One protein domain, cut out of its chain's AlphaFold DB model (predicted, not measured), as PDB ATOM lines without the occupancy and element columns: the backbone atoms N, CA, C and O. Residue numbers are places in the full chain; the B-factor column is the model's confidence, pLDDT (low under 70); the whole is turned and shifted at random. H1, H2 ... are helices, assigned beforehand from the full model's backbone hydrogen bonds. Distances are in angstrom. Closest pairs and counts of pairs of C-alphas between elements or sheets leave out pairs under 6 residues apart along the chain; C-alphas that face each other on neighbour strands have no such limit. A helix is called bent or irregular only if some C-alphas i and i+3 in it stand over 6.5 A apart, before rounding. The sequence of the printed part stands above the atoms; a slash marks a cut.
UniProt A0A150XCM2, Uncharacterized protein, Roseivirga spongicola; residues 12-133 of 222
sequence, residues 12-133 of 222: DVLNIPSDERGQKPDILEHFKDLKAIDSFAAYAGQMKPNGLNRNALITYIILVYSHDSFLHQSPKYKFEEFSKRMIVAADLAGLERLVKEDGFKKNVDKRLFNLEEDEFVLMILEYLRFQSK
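What this domain is: This is residues 12 to 133 of the 222 residues of an uncharacterized protein of Roseivirga spongicola (UniProt A0A150XCM2). H4 is buried in the middle, with H6 running back alongside it and H8 crossing it on another side. Opposite H6 lie three short helices, H1 to H3, H1 packing on H4 and H3 on H8; residues 18 to 23 stick out as a loop. You will find 122 printed residues with eight named helices, H1 to H8 in chain order, and no named strand: all helix, compact, radius of gyration of the C-alphas 14.2 A, spans 35 by 34 by 33 A.

Where its parts are: After residues 12 to 26, find C-alpha 27 at (367.330, 104.100, 42.272), where H1, residues 27 to 30, begins. H2, 32 to 36, and H3, 38 to 42, follow. H4, 54 to 65, spans 16.1 A; H5 is 70 to 73. H6, 79 to 93, spans 20.7 A and is irregular: C-alphas 80 and 83 are 8.5 A apart. H7, 106 to 113, spans 10.3 A. H8, 118 to 130, runs 18.0 A to C-alpha 130 at (360.181, 89.920, 39.735).

How they stand to each other: Start at H4, the hub. It touches H6 at a shallow tilt of 23 degrees, opposite ways; the closest C-alphas, Ala 56 and Ala 93, are 4.8 A apart. With residues 61 to 65 alone it touches H8 at a steep tilt of 56 degrees, the same way, C-alphas 61 and 124 being closest at 6.4 A. H1 touches H4, closest C-alphas 27 and 55, 5.6 A. H3 touches H8, closest C-alphas 39 and 123, 5.4 A; H2 and H8 are near each other. H5 touches H4 only at the corner, and only just, with 3 pairs of C-alphas within 8 A; H7 only just touches H6, also with 3 pairs. In H3, H4, H7 and H8 every O i to N i+4 pair is within hydrogen-bond range; H6 has 9 of 11, H2 0 of 1 but 2 of 2 O i to N i+3 pairs, and H1 and H5 are too short for an i+4 pair.

The domain as a whole: The farthest C-alphas, Lys 100 and Ser 132, are 40.8 A apart. The printed part has no cut; the links H3 to H4 and H6 to H7 are long. Mean pLDDT of the printed part is 73.4, with residues 12 to 25, 44 to 51, 73 to 81, 97 to 107 and 109 to 110 under 70.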
ATOM      1  N   ASP A  12     358.097 100.386  52.583       39.78
ATOM      2  CA  ASP A  12     357.582 101.306  53.578       39.78
ATOM      3  C   ASP A  12     358.566 102.478  53.595       39.78
ATOM      4  O   ASP A  12     359.638 102.417  54.190       39.78
ATOM      5  N   VAL A  13     358.183 103.547  52.900       42.06
ATOM      6  CA  VAL A  13     358.923 104.801  52.764       42.06
ATOM      7  C   VAL A  13     360.064 104.745  51.731       42.06
ATOM      8  O   VAL A  13     361.246 104.698  52.064       42.06
ATOM      9  N   LEU A  14     359.719 104.912  50.446       46.97
ATOM     10  CA  LEU A  14     360.619 105.499  49.438       46.97
ATOM     11  C   LEU A  14     360.945 106.967  49.804       46.97
ATOM     12  O   LEU A  14     360.621 107.898  49.071       46.97
ATOM     13  N   ASN A  15     361.604 107.197  50.940       45.44
ATOM     14  CA  ASN A  15     362.377 108.412  51.160       45.44
ATOM     15  C   ASN A  15     363.667 108.218  50.375       45.44
ATOM     16  O   ASN A  15     364.671 107.807  50.944       45.44
ATOM     17  N   ILE A  16     363.629 108.446  49.058       50.16
ATOM     18  CA  ILE A  16     364.848 108.492  48.247       50.16
ATOM     19  C   ILE A  16     365.642 109.700  48.770       50.16
ATOM     20  O   ILE A  16     365.235 110.834  48.491       50.16
ATOM     21  N   PRO A  17     366.708 109.508  49.572       40.62
ATOM     22  CA  PRO A  17     367.398 110.618  50.213       40.62
ATOM     23  C   PRO A  17     368.102 111.405  49.118       40.62
ATOM     24  O   PRO A  17     368.824 110.806  48.336       40.62
ATOM     25  N   SER A  18     367.905 112.716  49.021       46.12
ATOM     26  CA  SER A  18     368.727 113.539  48.130       46.12
ATOM     27  C   SER A  18     370.180 113.518  48.609       46.12
ATOM     28  O   SER A  18     370.422 113.616  49.813       46.12
ATOM     29  N   ASP A  19     371.138 113.404  47.689       47.06
ATOM     30  CA  ASP A  19     372.552 113.572  48.018       47.06
ATOM     31  C   ASP A  19     372.842 115.005  48.510       47.06
ATOM     32  O   ASP A  19     371.991 115.898  48.445       47.06
ATOM     33  N   GLU A  20     374.060 115.252  49.002       41.66
ATOM     34  CA  GLU A  20     374.490 116.562  49.524       41.66
ATOM     35  C   GLU A  20     374.384 117.709  48.494       41.66
ATOM     36  O   GLU A  20     374.501 118.881  48.850       41.66
ATOM     37  N   ARG A  21     374.144 117.391  47.213       47.91
ATOM     38  CA  ARG A  21     373.967 118.334  46.098       47.91
ATOM     39  C   ARG A  21     372.502 118.479  45.673       47.91
ATOM     40  O   ARG A  21     372.222 119.168  44.692       47.91
ATOM     41  N   GLY A  22     371.572 117.843  46.383       50.78
ATOM     42  CA  GLY A  22     370.147 117.845  46.065       50.78
ATOM     43  C   GLY A  22     369.760 116.917  44.909       50.78
ATOM     44  O   GLY A  22     368.605 116.944  44.481       50.78
ATOM     45  N   GLN A  23     370.677 116.097  44.384       53.50
ATOM     46  CA  GLN A  23     370.358 115.112  43.354       53.50
ATOM     47  C   GLN A  23     369.823 113.836  43.996       53.50
ATOM     48  O   GLN A  23     370.371 113.314  44.965       53.50
ATOM     49  N   LYS A  24     368.720 113.312  43.452       59.72
ATOM     50  CA  LYS A  24     368.216 112.005  43.874       59.72
ATOM     51  C   LYS A  24     369.225 110.929  43.429       59.72
ATOM     52  O   LYS A  24     369.531 110.890  42.233       59.72
ATOM     53  N   PRO A  25     369.724 110.069  44.335       65.38
ATOM     54  CA  PRO A  25     370.607 108.965  43.995       65.38
ATOM     55  C   PRO A  25     369.936 108.040  42.983       65.38
ATOM     56  O   PRO A  25     368.706 107.974  42.882       65.38
ATOM     57  N   ASP A  26     370.762 107.327  42.220       77.50
ATOM     58  CA  ASP A  26     370.273 106.319  41.289       77.50
ATOM     59  C   ASP A  26     369.489 105.243  42.044       77.50
ATOM     60  O   ASP A  26     369.993 104.611  42.978       77.50
ATOM     61  N   ILE A  27     368.241 105.041  41.629       79.12
ATOM     62  CA  ILE A  27     367.330 104.100  42.272       79.12
ATOM     63  C   ILE A  27     367.854 102.666  42.192       79.12
ATOM     64  O   ILE A  27     367.638 101.892  43.119       79.12
ATOM     65  N   LEU A  28     368.601 102.325  41.137       83.12
ATOM     66  CA  LEU A  28     369.206 101.005  40.979       83.12
ATOM     67  C   LEU A  28     370.435 100.813  41.872       83.12
ATOM     68  O   LEU A  28     370.757  99.686  42.237       83.12
ATOM     69  N   GLU A  29     371.126 101.889  42.249       81.00
ATOM     70  CA  GLU A  29     372.219 101.808  43.225       81.00
ATOM     71  C   GLU A  29     371.694 101.668  44.653       81.00
ATOM     72  O   GLU A  29     372.306 100.980  45.474       81.00
ATOM     73  N   HIS A  30     370.542 102.280  44.934       75.50
ATOM     74  CA  HIS A  30     369.879 102.175  46.228       75.50
ATOM     75  C   HIS A  30     369.169 100.822  46.409       75.50
ATOM     76  O   HIS A  30     369.329 100.177  47.441       75.50
ATOM     77  N   PHE A  31     368.458 100.350  45.383       77.88
ATOM     78  CA  PHE A  31     367.777  99.054  45.365       77.88
ATOM     79  C   PHE A  31     368.473  98.107  44.388       77.88
ATOM     80  O   PHE A  31     368.042  97.919  43.250       77.88
ATOM     81  N   LYS A  32     369.576  97.505  44.841       79.44
ATOM     82  CA  LYS A  32     370.452  96.684  43.990       79.44
ATOM     83  C   LYS A  32     369.748  95.484  43.365       79.44
ATOM     84  O   LYS A  32     370.100  95.108  42.252       79.44
ATOM     85  N   ASP A  33     368.742  94.930  44.032       80.06
ATOM     86  CA  ASP A  33     367.995  93.778  43.523       80.06
ATOM     87  C   ASP A  33     367.188  94.127  42.264       80.06
ATOM     88  O   ASP A  33     366.994  93.281  41.396       80.06
ATOM     89  N   LEU A  34     366.814  95.402  42.088       85.56
ATOM     90  CA  LEU A  34     366.156  95.875  40.868       85.56
ATOM     91  C   LEU A  34     367.079  95.844  39.643       85.56
ATOM     92  O   LEU A  34     366.586  95.897  38.519       85.56
ATOM     93  N   LYS A  35     368.404  95.717  39.824       86.56
ATOM     94  CA  LYS A  35     369.341  95.506  38.706       86.56
ATOM     95  C   LYS A  35     369.151  94.146  38.030       86.56
ATOM     96  O   LYS A  35     369.644  93.972  36.924       86.56
ATOM     97  N   ALA A  36     368.453  93.204  38.672       87.38
ATOM     98  CA  ALA A  36     368.090  91.922  38.071       87.38
ATOM     99  C   ALA A  36     366.953  92.040  37.036       87.38
ATOM    100  O   ALA A  36     366.641  91.062  36.364       87.38
ATOM    101  N   ILE A  37     366.317  93.211  36.926       90.75
ATOM    102  CA  ILE A  37     365.293  93.496  35.921       90.75
ATOM    103  C   ILE A  37     365.988  94.114  34.704       90.75
ATOM    104  O   ILE A  37     366.391  95.280  34.731       90.75
ATOM    105  N   ASP A  38     366.126  93.329  33.636       89.56
ATOM    106  CA  ASP A  38     366.880  93.706  32.435       89.56
ATOM    107  C   ASP A  38     366.371  95.016  31.822       89.56
ATOM    108  O   ASP A  38     367.163  95.910  31.512       89.56
ATOM    109  N   SER A  39     365.049  95.183  31.712       90.69
ATOM    110  CA  SER A  39     364.454  96.411  31.176       90.69
ATOM    111  C   SER A  39     364.740  97.649  32.033       90.69
ATOM    112  O   SER A  39     364.882  98.745  31.490       90.69
ATOM    113  N   PHE A  40     364.902  97.512  33.354       90.31
ATOM    114  CA  PHE A  40     365.267  98.635  34.225       90.31
ATOM    115  C   PHE A  40     366.721  99.051  34.009       90.31
ATOM    116  O   PHE A  40     367.018 100.247  33.941       90.31
ATOM    117  N   ALA A  41     367.622  98.076  33.879       84.81
ATOM    118  CA  ALA A  41     369.034  98.328  33.614       84.81
ATOM    119  C   ALA A  41     369.252  98.929  32.214       84.81
ATOM    120  O   ALA A  41     370.038  99.868  32.059       84.81
ATOM    121  N   ALA A  42     368.528  98.421  31.212       84.94
ATOM    122  CA  ALA A  42     368.653  98.817  29.812       84.94
ATOM    123  C   ALA A  42     367.978 100.159  29.475       84.94
ATOM    124  O   ALA A  42     368.324 100.772  28.462       84.94
ATOM    125  N   TYR A  43     367.036 100.640  30.296       81.62
ATOM    126  CA  TYR A  43     366.284 101.858  29.998       81.62
ATOM    127  C   TYR A  43     367.186 103.105  29.984       81.62
ATOM    128  O   TYR A  43     367.563 103.666  31.018       81.62
ATOM    129  N   ALA A  44     367.494 103.593  28.783       65.00
ATOM    130  CA  ALA A  44     368.381 104.732  28.541       65.00
ATOM    131  C   ALA A  44     367.665 106.101  28.610       65.00
ATOM    132  O   ALA A  44     368.090 107.049  27.952       65.00
ATOM    133  N   GLY A  45     366.577 106.208  29.387       59.38
ATOM    134  CA  GLY A  45     365.523 107.239  29.343       59.38
ATOM    135  C   GLY A  45     365.870 108.669  28.912       59.38
ATOM    136  O   GLY A  45     365.102 109.270  28.173       59.38
ATOM    137  N   GLN A  46     367.016 109.225  29.310       54.00
ATOM    138  CA  GLN A  46     367.418 110.596  28.959       54.00
ATOM    139  C   GLN A  46     368.017 110.763  27.548       54.00
ATOM    140  O   GLN A  46     368.204 111.892  27.106       54.00
ATOM    141  N   MET A  47     368.313 109.677  26.825       50.62
ATOM    142  CA  MET A  47     368.914 109.740  25.482       50.62
ATOM    143  C   MET A  47     367.890 109.823  24.336       50.62
ATOM    144  O   MET A  47     368.275 110.015  23.184       50.62
ATOM    145  N   LYS A  48     366.587 109.695  24.624       55.97
ATOM    146  CA  LYS A  48     365.514 109.830  23.625       55.97
ATOM    147  C   LYS A  48     364.923 111.248  23.669       55.97
ATOM    148  O   LYS A  48     364.701 111.767  24.765       55.97
ATOM    149  N   PRO A  49     364.583 111.874  22.524       52.31
ATOM    150  CA  PRO A  49     363.787 113.099  22.523       52.31
ATOM    151  C   PRO A  49     362.480 112.863  23.300       52.31
ATOM    152  O   PRO A  49     361.719 111.958  22.961       52.31
ATOM    153  N   ASN A  50     362.223 113.657  24.347       60.69
ATOM    154  CA  ASN A  50     361.078 113.518  25.268       60.69
ATOM    155  C   ASN A  50     361.066 112.253  26.152       60.69
ATOM    156  O   ASN A  50     360.012 111.912  26.701       60.69
ATOM    157  N   GLY A  51     362.193 111.550  26.282       62.81
ATOM    158  CA  GLY A  51     362.297 110.394  27.165       62.81
ATOM    159  C   GLY A  51     362.207 110.789  28.642       62.81
ATOM    160  O   GLY A  51     362.711 111.833  29.062       62.81
ATOM    161  N   LEU A  52     361.500 109.975  29.428       73.94
ATOM    162  CA  LEU A  52     361.332 110.210  30.862       73.94
ATOM    163  C   LEU A  52     362.590 109.774  31.617       73.94
ATOM    164  O   LEU A  52     363.244 108.801  31.240       73.94
ATOM    165  N   ASN A  53     362.917 110.480  32.701       80.75
ATOM    166  CA  ASN A  53     364.029 110.119  33.577       80.75
ATOM    167  C   ASN A  53     363.838 108.691  34.131       80.75
ATOM    168  O   ASN A  53     362.771 108.374  34.659       80.75
ATOM    169  N   ARG A  54     364.874 107.841  34.034       83.69
ATOM    170  CA  ARG A  54     364.838 106.440  34.494       83.69
ATOM    171  C   ARG A  54     364.415 106.314  35.954       83.69
ATOM    172  O   ARG A  54     363.547 105.506  36.263       83.69
ATOM    173  N   ASN A  55     365.004 107.114  36.840       81.88
ATOM    174  CA  ASN A  55     364.710 107.037  38.268       81.88
ATOM    175  C   ASN A  55     363.256 107.410  38.534       81.88
ATOM    176  O   ASN A  55     362.594 106.715  39.296       81.88
ATOM    177  N   ALA A  56     362.737 108.448  37.873       81.50
ATOM    178  CA  ALA A  56     361.324 108.808  37.973       81.50
ATOM    179  C   ALA A  56     360.418 107.667  37.477       81.50
ATOM    180  O   ALA A  56     359.455 107.308  38.146       81.50
ATOM    181  N   LEU A  57     360.761 107.035  36.351       86.44
ATOM    182  CA  LEU A  57     359.970 105.948  35.774       86.44
ATOM    183  C   LEU A  57     359.947 104.694  36.657       86.44
ATOM    184  O   LEU A  57     358.886 104.137  36.918       86.44
ATOM    185  N   ILE A  58     361.103 104.274  37.163       88.06
ATOM    186  CA  ILE A  58     361.201 103.126  38.072       88.06
ATOM    187  C   ILE A  58     360.501 103.440  39.400       88.06
ATOM    188  O   ILE A  58     359.752 102.607  39.904       88.06
ATOM    189  N   THR A  59     360.669 104.654  39.938       85.44
ATOM    190  CA  THR A  59     359.951 105.095  41.150       85.44
ATOM    191  C   THR A  59     358.443 105.011  40.939       85.44
ATOM    192  O   THR A  59     357.732 104.479  41.785       85.44
ATOM    193  N   TYR A  60     357.957 105.487  39.790       87.88
ATOM    194  CA  TYR A  60     356.554 105.385  39.409       87.88
ATOM    195  C   TYR A  60     356.078 103.928  39.390       87.88
ATOM    196  O   TYR A  60     355.063 103.614  40.010       87.88
ATOM    197  N   ILE A  61     356.828 103.029  38.741       90.62
ATOM    198  CA  ILE A  61     356.475 101.606  38.664       90.62
ATOM    199  C   ILE A  61     356.370 100.996  40.067       90.62
ATOM    200  O   ILE A  61     355.377 100.341  40.379       90.62
ATOM    201  N   ILE A  62     357.339 101.253  40.946       87.81
ATOM    202  CA  ILE A  62     357.314 100.735  42.321       87.81
ATOM    203  C   ILE A  62     356.098 101.288  43.078       87.81
ATOM    204  O   ILE A  62     355.339 100.533  43.685       87.81
ATOM    205  N   LEU A  63     355.848 102.596  43.000       84.88
ATOM    206  CA  LEU A  63     354.727 103.228  43.699       84.88
ATOM    207  C   LEU A  63     353.363 102.686  43.243       84.88
ATOM    208  O   LEU A  63     352.477 102.494  44.080       84.88
ATOM    209  N   VAL A  64     353.184 102.425  41.944       87.94
ATOM    210  CA  VAL A  64     351.909 101.946  41.386       87.94
ATOM    211  C   VAL A  64     351.713 100.442  41.562       87.94
ATOM    212  O   VAL A  64     350.585 100.017  41.849       87.94
ATOM    213  N   TYR A  65     352.770  99.649  41.367       89.00
ATOM    214  CA  TYR A  65     352.680  98.201  41.161       89.00
ATOM    215  C   TYR A  65     353.345  97.362  42.253       89.00
ATOM    216  O   TYR A  65     353.239  96.141  42.181       89.00
ATOM    217  N   SER A  66     354.028  97.939  43.244       86.62
ATOM    218  CA  SER A  66     354.572  97.129  44.341       86.62
ATOM    219  C   SER A  66     353.476  96.686  45.299       86.62
ATOM    220  O   SER A  66     352.691  97.518  45.735       86.62
ATOM    221  N   HIS A  67     353.440  95.410  45.675       78.19
ATOM    222  CA  HIS A  67     352.445  94.856  46.610       78.19
ATOM    223  C   HIS A  67     352.388  95.576  47.973       78.19
ATOM    224  O   HIS A  67     351.374  95.609  48.665       78.19
ATOM    225  N   ASP A  68     353.520  96.096  48.395       75.06
ATOM    226  CA  ASP A  68     353.824  96.714  49.677       75.06
ATOM    227  C   ASP A  68     353.934  98.241  49.584       75.06
ATOM    228  O   ASP A  68     354.218  98.887  50.590       75.06
ATOM    229  N   SER A  69     353.650  98.841  48.423       79.75
ATOM    230  CA  SER A  69     353.596 100.298  48.312       79.75
ATOM    231  C   SER A  69     352.544 100.866  49.271       79.75
ATOM    232  O   SER A  69     351.403 100.399  49.368       79.75
ATOM    233  N   PHE A  70     352.919 101.927  49.986       74.25
ATOM    234  CA  PHE A  70     352.035 102.601  50.939       74.25
ATOM    235  C   PHE A  70     350.762 103.153  50.270       74.25
ATOM    236  O   PHE A  70     349.738 103.340  50.935       74.25
ATOM    237  N   LEU A  71     350.795 103.373  48.947       76.69
ATOM    238  CA  LEU A  71     349.625 103.779  48.173       76.69
ATOM    239  C   LEU A  71     348.536 102.694  48.145       76.69
ATOM    240  O   LEU A  71     347.373 103.038  47.988       76.69
ATOM    241  N   HIS A  72     348.854 101.413  48.353       73.06
ATOM    242  CA  HIS A  72     347.851 100.338  48.472       73.06
ATOM    243  C   HIS A  72     347.425 100.070  49.916       73.06
ATOM    244  O   HIS A  72     346.368  99.491  50.183       73.06
ATOM    245  N   GLN A  73     348.255 100.478  50.872       64.94
ATOM    246  CA  GLN A  73     347.964 100.310  52.292       64.94
ATOM    247  C   GLN A  73     347.039 101.412  52.833       64.94
ATOM    248  O   GLN A  73     346.329 101.188  53.811       64.94
ATOM    249  N   SER A  74     347.004 102.577  52.182       60.34
ATOM    250  CA  SER A  74     346.177 103.712  52.591       60.34
ATOM    251  C   SER A  74     344.697 103.543  52.199       60.34
ATOM    252  O   SER A  74     344.385 103.416  51.012       60.34
ATOM    253  N   PRO A  75     343.748 103.678  53.149       56.19
ATOM    254  CA  PRO A  75     342.311 103.699  52.860       56.19
ATOM    255  C   PRO A  75     341.877 104.817  51.898       56.19
ATOM    256  O   PRO A  75     340.793 104.738  51.325       56.19
ATOM    257  N   LYS A  76     342.701 105.863  51.724       54.56
ATOM    258  CA  LYS A  76     342.417 107.012  50.847       54.56
ATOM    259  C   LYS A  76     342.576 106.697  49.359       54.56
ATOM    260  O   LYS A  76     342.016 107.407  48.534       54.56
ATOM    261  N   TYR A  77     343.340 105.661  49.025       53.81
ATOM    262  CA  TYR A  77     343.645 105.272  47.644       53.81
ATOM    263  C   TYR A  77     343.038 103.902  47.307       53.81
ATOM    264  O   TYR A  77     343.579 103.151  46.494       53.81
ATOM    265  N   LYS A  78     341.905 103.583  47.958       52.12
ATOM    266  CA  LYS A  78     341.079 102.406  47.665       52.12
ATOM    267  C   LYS A  78     340.691 102.351  46.179       52.12
ATOM    268  O   LYS A  78     340.697 103.349  45.463       52.12
ATOM    269  N   PHE A  79     340.328 101.138  45.774       48.28
ATOM    270  CA  PHE A  79     339.912 100.648  44.457       48.28
ATOM    271  C   PHE A  79     339.254 101.602  43.464       48.28
ATOM    272  O   PHE A  79     339.425 101.424  42.258       48.28
ATOM    273  N   GLU A  80     338.462 102.558  43.941       52.50
ATOM    274  CA  GLU A  80     337.590 103.347  43.078       52.50
ATOM    275  C   GLU A  80     338.369 104.186  42.072       52.50
ATOM    276  O   GLU A  80     337.832 104.511  41.018       52.50
ATOM    277  N   GLU A  81     339.652 104.463  42.324       67.56
ATOM    278  CA  GLU A  81     340.436 105.300  41.429       67.56
ATOM    279  C   GLU A  81     341.872 104.797  41.285       67.56
ATOM    280  O   GLU A  81     342.832 105.474  41.649       67.56
ATOM    281  N   PHE A  82     342.044 103.614  40.684       80.06
ATOM    282  CA  PHE A  82     343.354 103.170  40.186       80.06
ATOM    283  C   PHE A  82     344.073 104.290  39.401       80.06
ATOM    284  O   PHE A  82     345.261 104.537  39.599       80.06
ATOM    285  N   SER A  83     343.314 105.068  38.626       80.19
ATOM    286  CA  SER A  83     343.771 106.289  37.956       80.19
ATOM    287  C   SER A  83     344.322 107.352  38.921       80.19
ATOM    288  O   SER A  83     345.370 107.928  38.643       80.19
ATOM    289  N   LYS A  84     343.704 107.586  40.090       80.19
ATOM    290  CA  LYS A  84     344.279 108.457  41.134       80.19
ATOM    291  C   LYS A  84     345.583 107.900  41.683       80.19
ATOM    292  O   LYS A  84     346.503 108.680  41.903       80.19
ATOM    293  N   ARG A  85     345.694 106.582  41.889       82.94
ATOM    294  CA  ARG A  85     346.961 105.964  42.323       82.94
ATOM    295  C   ARG A  85     348.072 106.248  41.315       82.94
ATOM    296  O   ARG A  85     349.158 106.644  41.722       82.94
ATOM    297  N   MET A  86     347.779 106.110  40.023       86.56
ATOM    298  CA  MET A  86     348.713 106.456  38.949       86.56
ATOM    299  C   MET A  86     349.091 107.944  38.982       86.56
ATOM    300  O   MET A  86     350.270 108.265  38.905       86.56
ATOM    301  N   ILE A  87     348.130 108.855  39.152       83.44
ATOM    302  CA  ILE A  87     348.396 110.303  39.233       83.44
ATOM    303  C   ILE A  87     349.293 110.641  40.432       83.44
ATOM    304  O   ILE A  87     350.323 111.290  40.273       83.44
ATOM    305  N   VAL A  88     348.946 110.152  41.623       80.50
ATOM    306  CA  VAL A  88     349.706 110.412  42.857       80.50
ATOM    307  C   VAL A  88     351.107 109.812  42.775       80.50
ATOM    308  O   VAL A  88     352.080 110.446  43.176       80.50
ATOM    309  N   ALA A  89     351.239 108.605  42.225       84.50
ATOM    310  CA  ALA A  89     352.543 107.998  41.999       84.50
ATOM    311  C   ALA A  89     353.393 108.820  41.023       84.50
ATOM    312  O   ALA A  89     354.597 108.956  41.239       84.50
ATOM    313  N   ALA A  90     352.784 109.395  39.979       84.00
ATOM    314  CA  ALA A  90     353.493 110.244  39.030       84.00
ATOM    315  C   ALA A  90     354.019 111.529  39.682       84.00
ATOM    316  O   ALA A  90     355.178 111.895  39.465       84.00
ATOM    317  N   ASP A  91     353.219 112.151  40.547       78.62
ATOM    318  CA  ASP A  91     353.637 113.317  41.329       78.62
ATOM    319  C   ASP A  91     354.819 113.002  42.245       78.62
ATOM    320  O   ASP A  91     355.834 113.699  42.236       78.62
ATOM    321  N   LEU A  92     354.712 111.918  43.015       77.94
ATOM    322  CA  LEU A  92     355.745 111.505  43.966       77.94
ATOM    323  C   LEU A  92     357.044 111.081  43.270       77.94
ATOM    324  O   LEU A  92     358.143 111.348  43.765       77.94
ATOM    325  N   ALA A  93     356.929 110.472  42.090       80.88
ATOM    326  CA  ALA A  93     358.062 110.159  41.231       80.88
ATOM    327  C   ALA A  93     358.768 111.415  40.683       80.88
ATOM    328  O   ALA A  93     359.916 111.328  40.240       80.88
ATOM    329  N   GLY A  94     358.132 112.589  40.757       74.25
ATOM    330  CA  GLY A  94     358.661 113.847  40.236       74.25
ATOM    331  C   GLY A  94     358.532 113.967  38.718       74.25
ATOM    332  O   GLY A  94     359.387 114.582  38.082       74.25
ATOM    333  N   LEU A  95     357.505 113.349  38.128       79.44
ATOM    334  CA  LEU A  95     357.196 113.515  36.710       79.44
ATOM    335  C   LEU A  95     356.593 114.901  36.463       79.44
ATOM    336  O   LEU A  95     355.820 115.424  37.263       79.44
ATOM    337  N   GLU A  96     356.980 115.529  35.355       72.62
ATOM    338  CA  GLU A  96     356.670 116.936  35.119       72.62
ATOM    339  C   GLU A  96     355.180 117.167  34.823       72.62
ATOM    340  O   GLU A  96     354.636 116.681  33.822       72.62
ATOM    341  N   ARG A  97     354.548 117.995  35.663       69.25
ATOM    342  CA  ARG A  97     353.224 118.574  35.412       69.25
ATOM    343  C   ARG A  97     353.277 119.681  34.360       69.25
ATOM    344  O   ARG A  97     354.303 120.337  34.156       69.25
ATOM    345  N   LEU A  98     352.147 119.923  33.710       64.88
ATOM    346  CA  LEU A  98     351.930 121.128  32.920       64.88
ATOM    347  C   LEU A  98     351.859 122.330  33.870       64.88
ATOM    348  O   LEU A  98     351.083 122.353  34.815       64.88
ATOM    349  N   VAL A  99     352.667 123.360  33.612       56.03
ATOM    350  CA  VAL A  99     352.808 124.541  34.493       56.03
ATOM    351  C   VAL A  99     351.498 125.341  34.637       56.03
ATOM    352  O   VAL A  99     351.368 126.149  35.552       56.03
ATOM    353  N   LYS A 100     350.528 125.149  33.733       54.16
ATOM    354  CA  LYS A 100     349.291 125.946  33.652       54.16
ATOM    355  C   LYS A 100     347.998 125.120  33.596       54.16
ATOM    356  O   LYS A 100     346.936 125.712  33.453       54.16
ATOM    357  N   GLU A 101     348.074 123.795  33.699       54.03
ATOM    358  CA  GLU A 101     346.916 122.898  33.576       54.03
ATOM    359  C   GLU A 101     347.004 121.773  34.611       54.03
ATOM    360  O   GLU A 101     348.100 121.359  34.991       54.03
ATOM    361  N   ASP A 102     345.853 121.266  35.062       55.25
ATOM    362  CA  ASP A 102     345.795 120.061  35.897       55.25
ATOM    363  C   ASP A 102     346.027 118.828  35.010       55.25
ATOM    364  O   ASP A 102     345.095 118.184  34.533       55.25
ATOM    365  N   GLY A 103     347.294 118.573  34.684       58.38
ATOM    366  CA  GLY A 103     347.696 117.494  33.787       58.38
ATOM    367  C   GLY A 103     349.209 117.332  33.706       58.38
ATOM    368  O   GLY A 103     349.972 118.184  34.175       58.38
ATOM    369  N   PHE A 104     349.663 116.230  33.118       68.81
ATOM    370  CA  PHE A 104     351.085 115.978  32.894       68.81
ATOM    371  C   PHE A 104     351.479 116.319  31.458       68.81
ATOM    372  O   PHE A 104     350.637 116.488  30.575       68.81
ATOM    373  N   LYS A 105     352.783 116.461  31.195       69.00
ATOM    374  CA  LYS A 105     353.248 116.633  29.811       69.00
ATOM    375  C   LYS A 105     352.726 115.475  28.940       69.00
ATOM    376  O   LYS A 105     352.689 114.332  29.379       69.00
ATOM    377  N   LYS A 106     352.370 115.745  27.677       63.88
ATOM    378  CA  LYS A 106     351.735 114.775  26.749       63.88
ATOM    379  C   LYS A 106     352.473 113.431  26.618       63.88
ATOM    380  O   LYS A 106     351.860 112.412  26.314       63.88
ATOM    381  N   ASN A 107     353.791 113.425  26.801       68.19
ATOM    382  CA  ASN A 107     354.607 112.211  26.832       68.19
ATOM    383  C   ASN A 107     354.367 111.366  28.094       68.19
ATOM    384  O   ASN A 107     354.406 110.149  27.993       68.19
ATOM    385  N   VAL A 108     354.084 111.977  29.242       70.12
ATOM    386  CA  VAL A 108     353.715 111.295  30.490       70.12
ATOM    387  C   VAL A 108     352.341 110.639  30.349       70.12
ATOM    388  O   VAL A 108     352.230 109.443  30.589       70.12
ATOM    389  N   ASP A 109     351.326 111.366  29.869       68.56
ATOM    390  CA  ASP A 109     349.965 110.820  29.730       68.56
ATOM    391  C   ASP A 109     349.918 109.601  28.797       68.56
ATOM    392  O   ASP A 109     349.397 108.544  29.157       68.56
ATOM    393  N   LYS A 110     350.522 109.721  27.609       67.56
ATOM    394  CA  LYS A 110     350.555 108.636  26.617       67.56
ATOM    395  C   LYS A 110     351.322 107.410  27.100       67.56
ATOM    396  O   LYS A 110     350.879 106.284  26.896       67.56
ATOM    397  N   ARG A 111     352.483 107.623  27.728       70.56
ATOM    398  CA  ARG A 111     353.359 106.525  28.155       70.56
ATOM    399  C   ARG A 111     352.831 105.845  29.410       70.56
ATOM    400  O   ARG A 111     352.755 104.625  29.442       70.56
ATOM    401  N   LEU A 112     352.443 106.620  30.421       74.31
ATOM    402  CA  LEU A 112     352.133 106.088  31.747       74.31
ATOM    403  C   LEU A 112     350.662 105.724  31.916       74.31
ATOM    404  O   LEU A 112     350.365 104.666  32.457       74.31
ATOM    405  N   PHE A 113     349.736 106.572  31.459       79.00
ATOM    406  CA  PHE A 113     348.303 106.374  31.718       79.00
ATOM    407  C   PHE A 113     347.588 105.571  30.634       79.00
ATOM    408  O   PHE A 113     346.562 104.954  30.926       79.00
ATOM    409  N   ASN A 114     348.110 105.578  29.406       78.19
ATOM    410  CA  ASN A 114     347.556 104.809  28.287       78.19
ATOM    411  C   ASN A 114     348.393 103.580  27.910       78.19
ATOM    412  O   ASN A 114     347.950 102.804  27.072       78.19
ATOM    413  N   LEU A 115     349.580 103.396  28.507       82.75
ATOM    414  CA  LEU A 115     350.478 102.274  28.212       82.75
ATOM    415  C   LEU A 115     350.807 102.118  26.708       82.75
ATOM    416  O   LEU A 115     350.948 101.006  26.213       82.75
ATOM    417  N   GLU A 116     350.947 103.229  25.971       82.44
ATOM    418  CA  GLU A 116     351.213 103.214  24.516       82.44
ATOM    419  C   GLU A 116     352.670 102.841  24.152       82.44
ATOM    420  O   GLU A 116     352.993 102.712  22.973       82.44
ATOM    421  N   GLU A 117     353.575 102.720  25.130       82.69
ATOM    422  CA  GLU A 117     354.998 102.430  24.907       82.69
ATOM    423  C   GLU A 117     355.345 101.001  25.349       82.69
ATOM    424  O   GLU A 117     355.422 100.721  26.545       82.69
ATOM    425  N   ASP A 118     355.622 100.119  24.383       86.25
ATOM    426  CA  ASP A 118     355.943  98.701  24.625       86.25
ATOM    427  C   ASP A 118     357.115  98.508  25.600       86.25
ATOM    428  O   ASP A 118     357.092  97.605  26.433       86.25
ATOM    429  N   GLU A 119     358.131  99.377  25.532       86.12
ATOM    430  CA  GLU A 119     359.277  99.360  26.454       86.12
ATOM    431  C   GLU A 119     358.824  99.570  27.905       86.12
ATOM    432  O   GLU A 119     359.272  98.865  28.807       86.12
ATOM    433  N   PHE A 120     357.892 100.495  28.135       87.38
ATOM    434  CA  PHE A 120     357.361 100.760  29.467       87.38
ATOM    435  C   PHE A 120     356.444  99.633  29.955       87.38
ATOM    436  O   PHE A 120     356.517  99.228  31.117       87.38
ATOM    437  N   VAL A 121     355.622  99.074  29.065       89.75
ATOM    438  CA  VAL A 121     354.806  97.890  29.373       89.75
ATOM    439  C   VAL A 121     355.697  96.716  29.776       89.75
ATOM    440  O   VAL A 121     355.421  96.052  30.776       89.75
ATOM    441  N   LEU A 122     356.801  96.491  29.060       91.38
ATOM    442  CA  LEU A 122     357.776  95.459  29.400       91.38
ATOM    443  C   LEU A 122     358.373  95.685  30.795       91.38
ATOM    444  O   LEU A 122     358.408  94.747  31.588       91.38
ATOM    445  N   MET A 123     358.752  96.923  31.124       92.44
ATOM    446  CA  MET A 123     359.248  97.282  32.458       92.44
ATOM    447  C   MET A 123     358.252  96.932  33.571       92.44
ATOM    448  O   MET A 123     358.637  96.364  34.592       92.44
ATOM    449  N   ILE A 124     356.962  97.225  33.375       92.62
ATOM    450  CA  ILE A 124     355.911  96.863  34.339       92.62
ATOM    451  C   ILE A 124     355.804  95.341  34.474       92.62
ATOM    452  O   ILE A 124     355.782  94.818  35.590       92.62
ATOM    453  N   LEU A 125     355.745  94.619  33.353       92.00
ATOM    454  CA  LEU A 125     355.569  93.166  33.351       92.00
ATOM    455  C   LEU A 125     356.759  92.437  33.981       92.00
ATOM    456  O   LEU A 125     356.556  91.494  34.747       92.00
ATOM    457  N   GLU A 126     357.989  92.856  33.694       93.12
ATOM    458  CA  GLU A 126     359.179  92.283  34.323       93.12
ATOM    459  C   GLU A 126     359.225  92.580  35.820       93.12
ATOM    460  O   GLU A 126     359.539  91.685  36.601       93.12
ATOM    461  N   TYR A 127     358.825  93.780  36.245       92.81
ATOM    462  CA  TYR A 127     358.733  94.107  37.665       92.81
ATOM    463  C   TYR A 127     357.666  93.283  38.403       92.81
ATOM    464  O   TYR A 127     357.908  92.782  39.502       92.81
ATOM    465  N   LEU A 128     356.490  93.089  37.803       90.44
ATOM    466  CA  LEU A 128     355.444  92.228  38.364       90.44
ATOM    467  C   LEU A 128     355.905  90.763  38.464       90.44
ATOM    468  O   LEU A 128     355.677  90.110  39.484       90.44
ATOM    469  N   ARG A 129     356.620  90.260  37.446       88.38
ATOM    470  CA  ARG A 129     357.247  88.927  37.478       88.38
ATOM    471  C   ARG A 129     358.314  88.827  38.559       88.38
ATOM    472  O   ARG A 129     358.338  87.835  39.277       88.38
ATOM    473  N   PHE A 130     359.150  89.852  38.705       88.25
ATOM    474  CA  PHE A 130     360.181  89.920  39.735       88.25
ATOM    475  C   PHE A 130     359.577  89.795  41.142       88.25
ATOM    476  O   PHE A 130     360.052  89.000  41.950       88.25
ATOM    477  N   GLN A 131     358.454  90.471  41.405       84.81
ATOM    478  CA  GLN A 131     357.719  90.334  42.668       84.81
ATOM    479  C   GLN A 131     357.135  88.928  42.907       84.81
ATOM    480  O   GLN A 131     356.755  88.619  44.035       84.81
ATOM    481  N   SER A 132     357.066  88.073  41.879       79.56
ATOM    482  CA  SER A 132     356.683  86.655  41.963       79.56
ATOM    483  C   SER A 132     355.324  86.394  42.636       79.56
ATOM    484  O   SER A 132     355.130  85.379  43.302       79.56
ATOM    485  N   LYS A 133     354.352  87.302  42.451       82.00
ATOM    486  CA  LYS A 133     352.982  87.184  42.985       82.00
ATOM    487  C   LYS A 133     351.956  87.185  41.850       82.00
ATOM    488  O   LYS A 133     351.582  88.246  41.348       82.00
TER     489      LYS A 133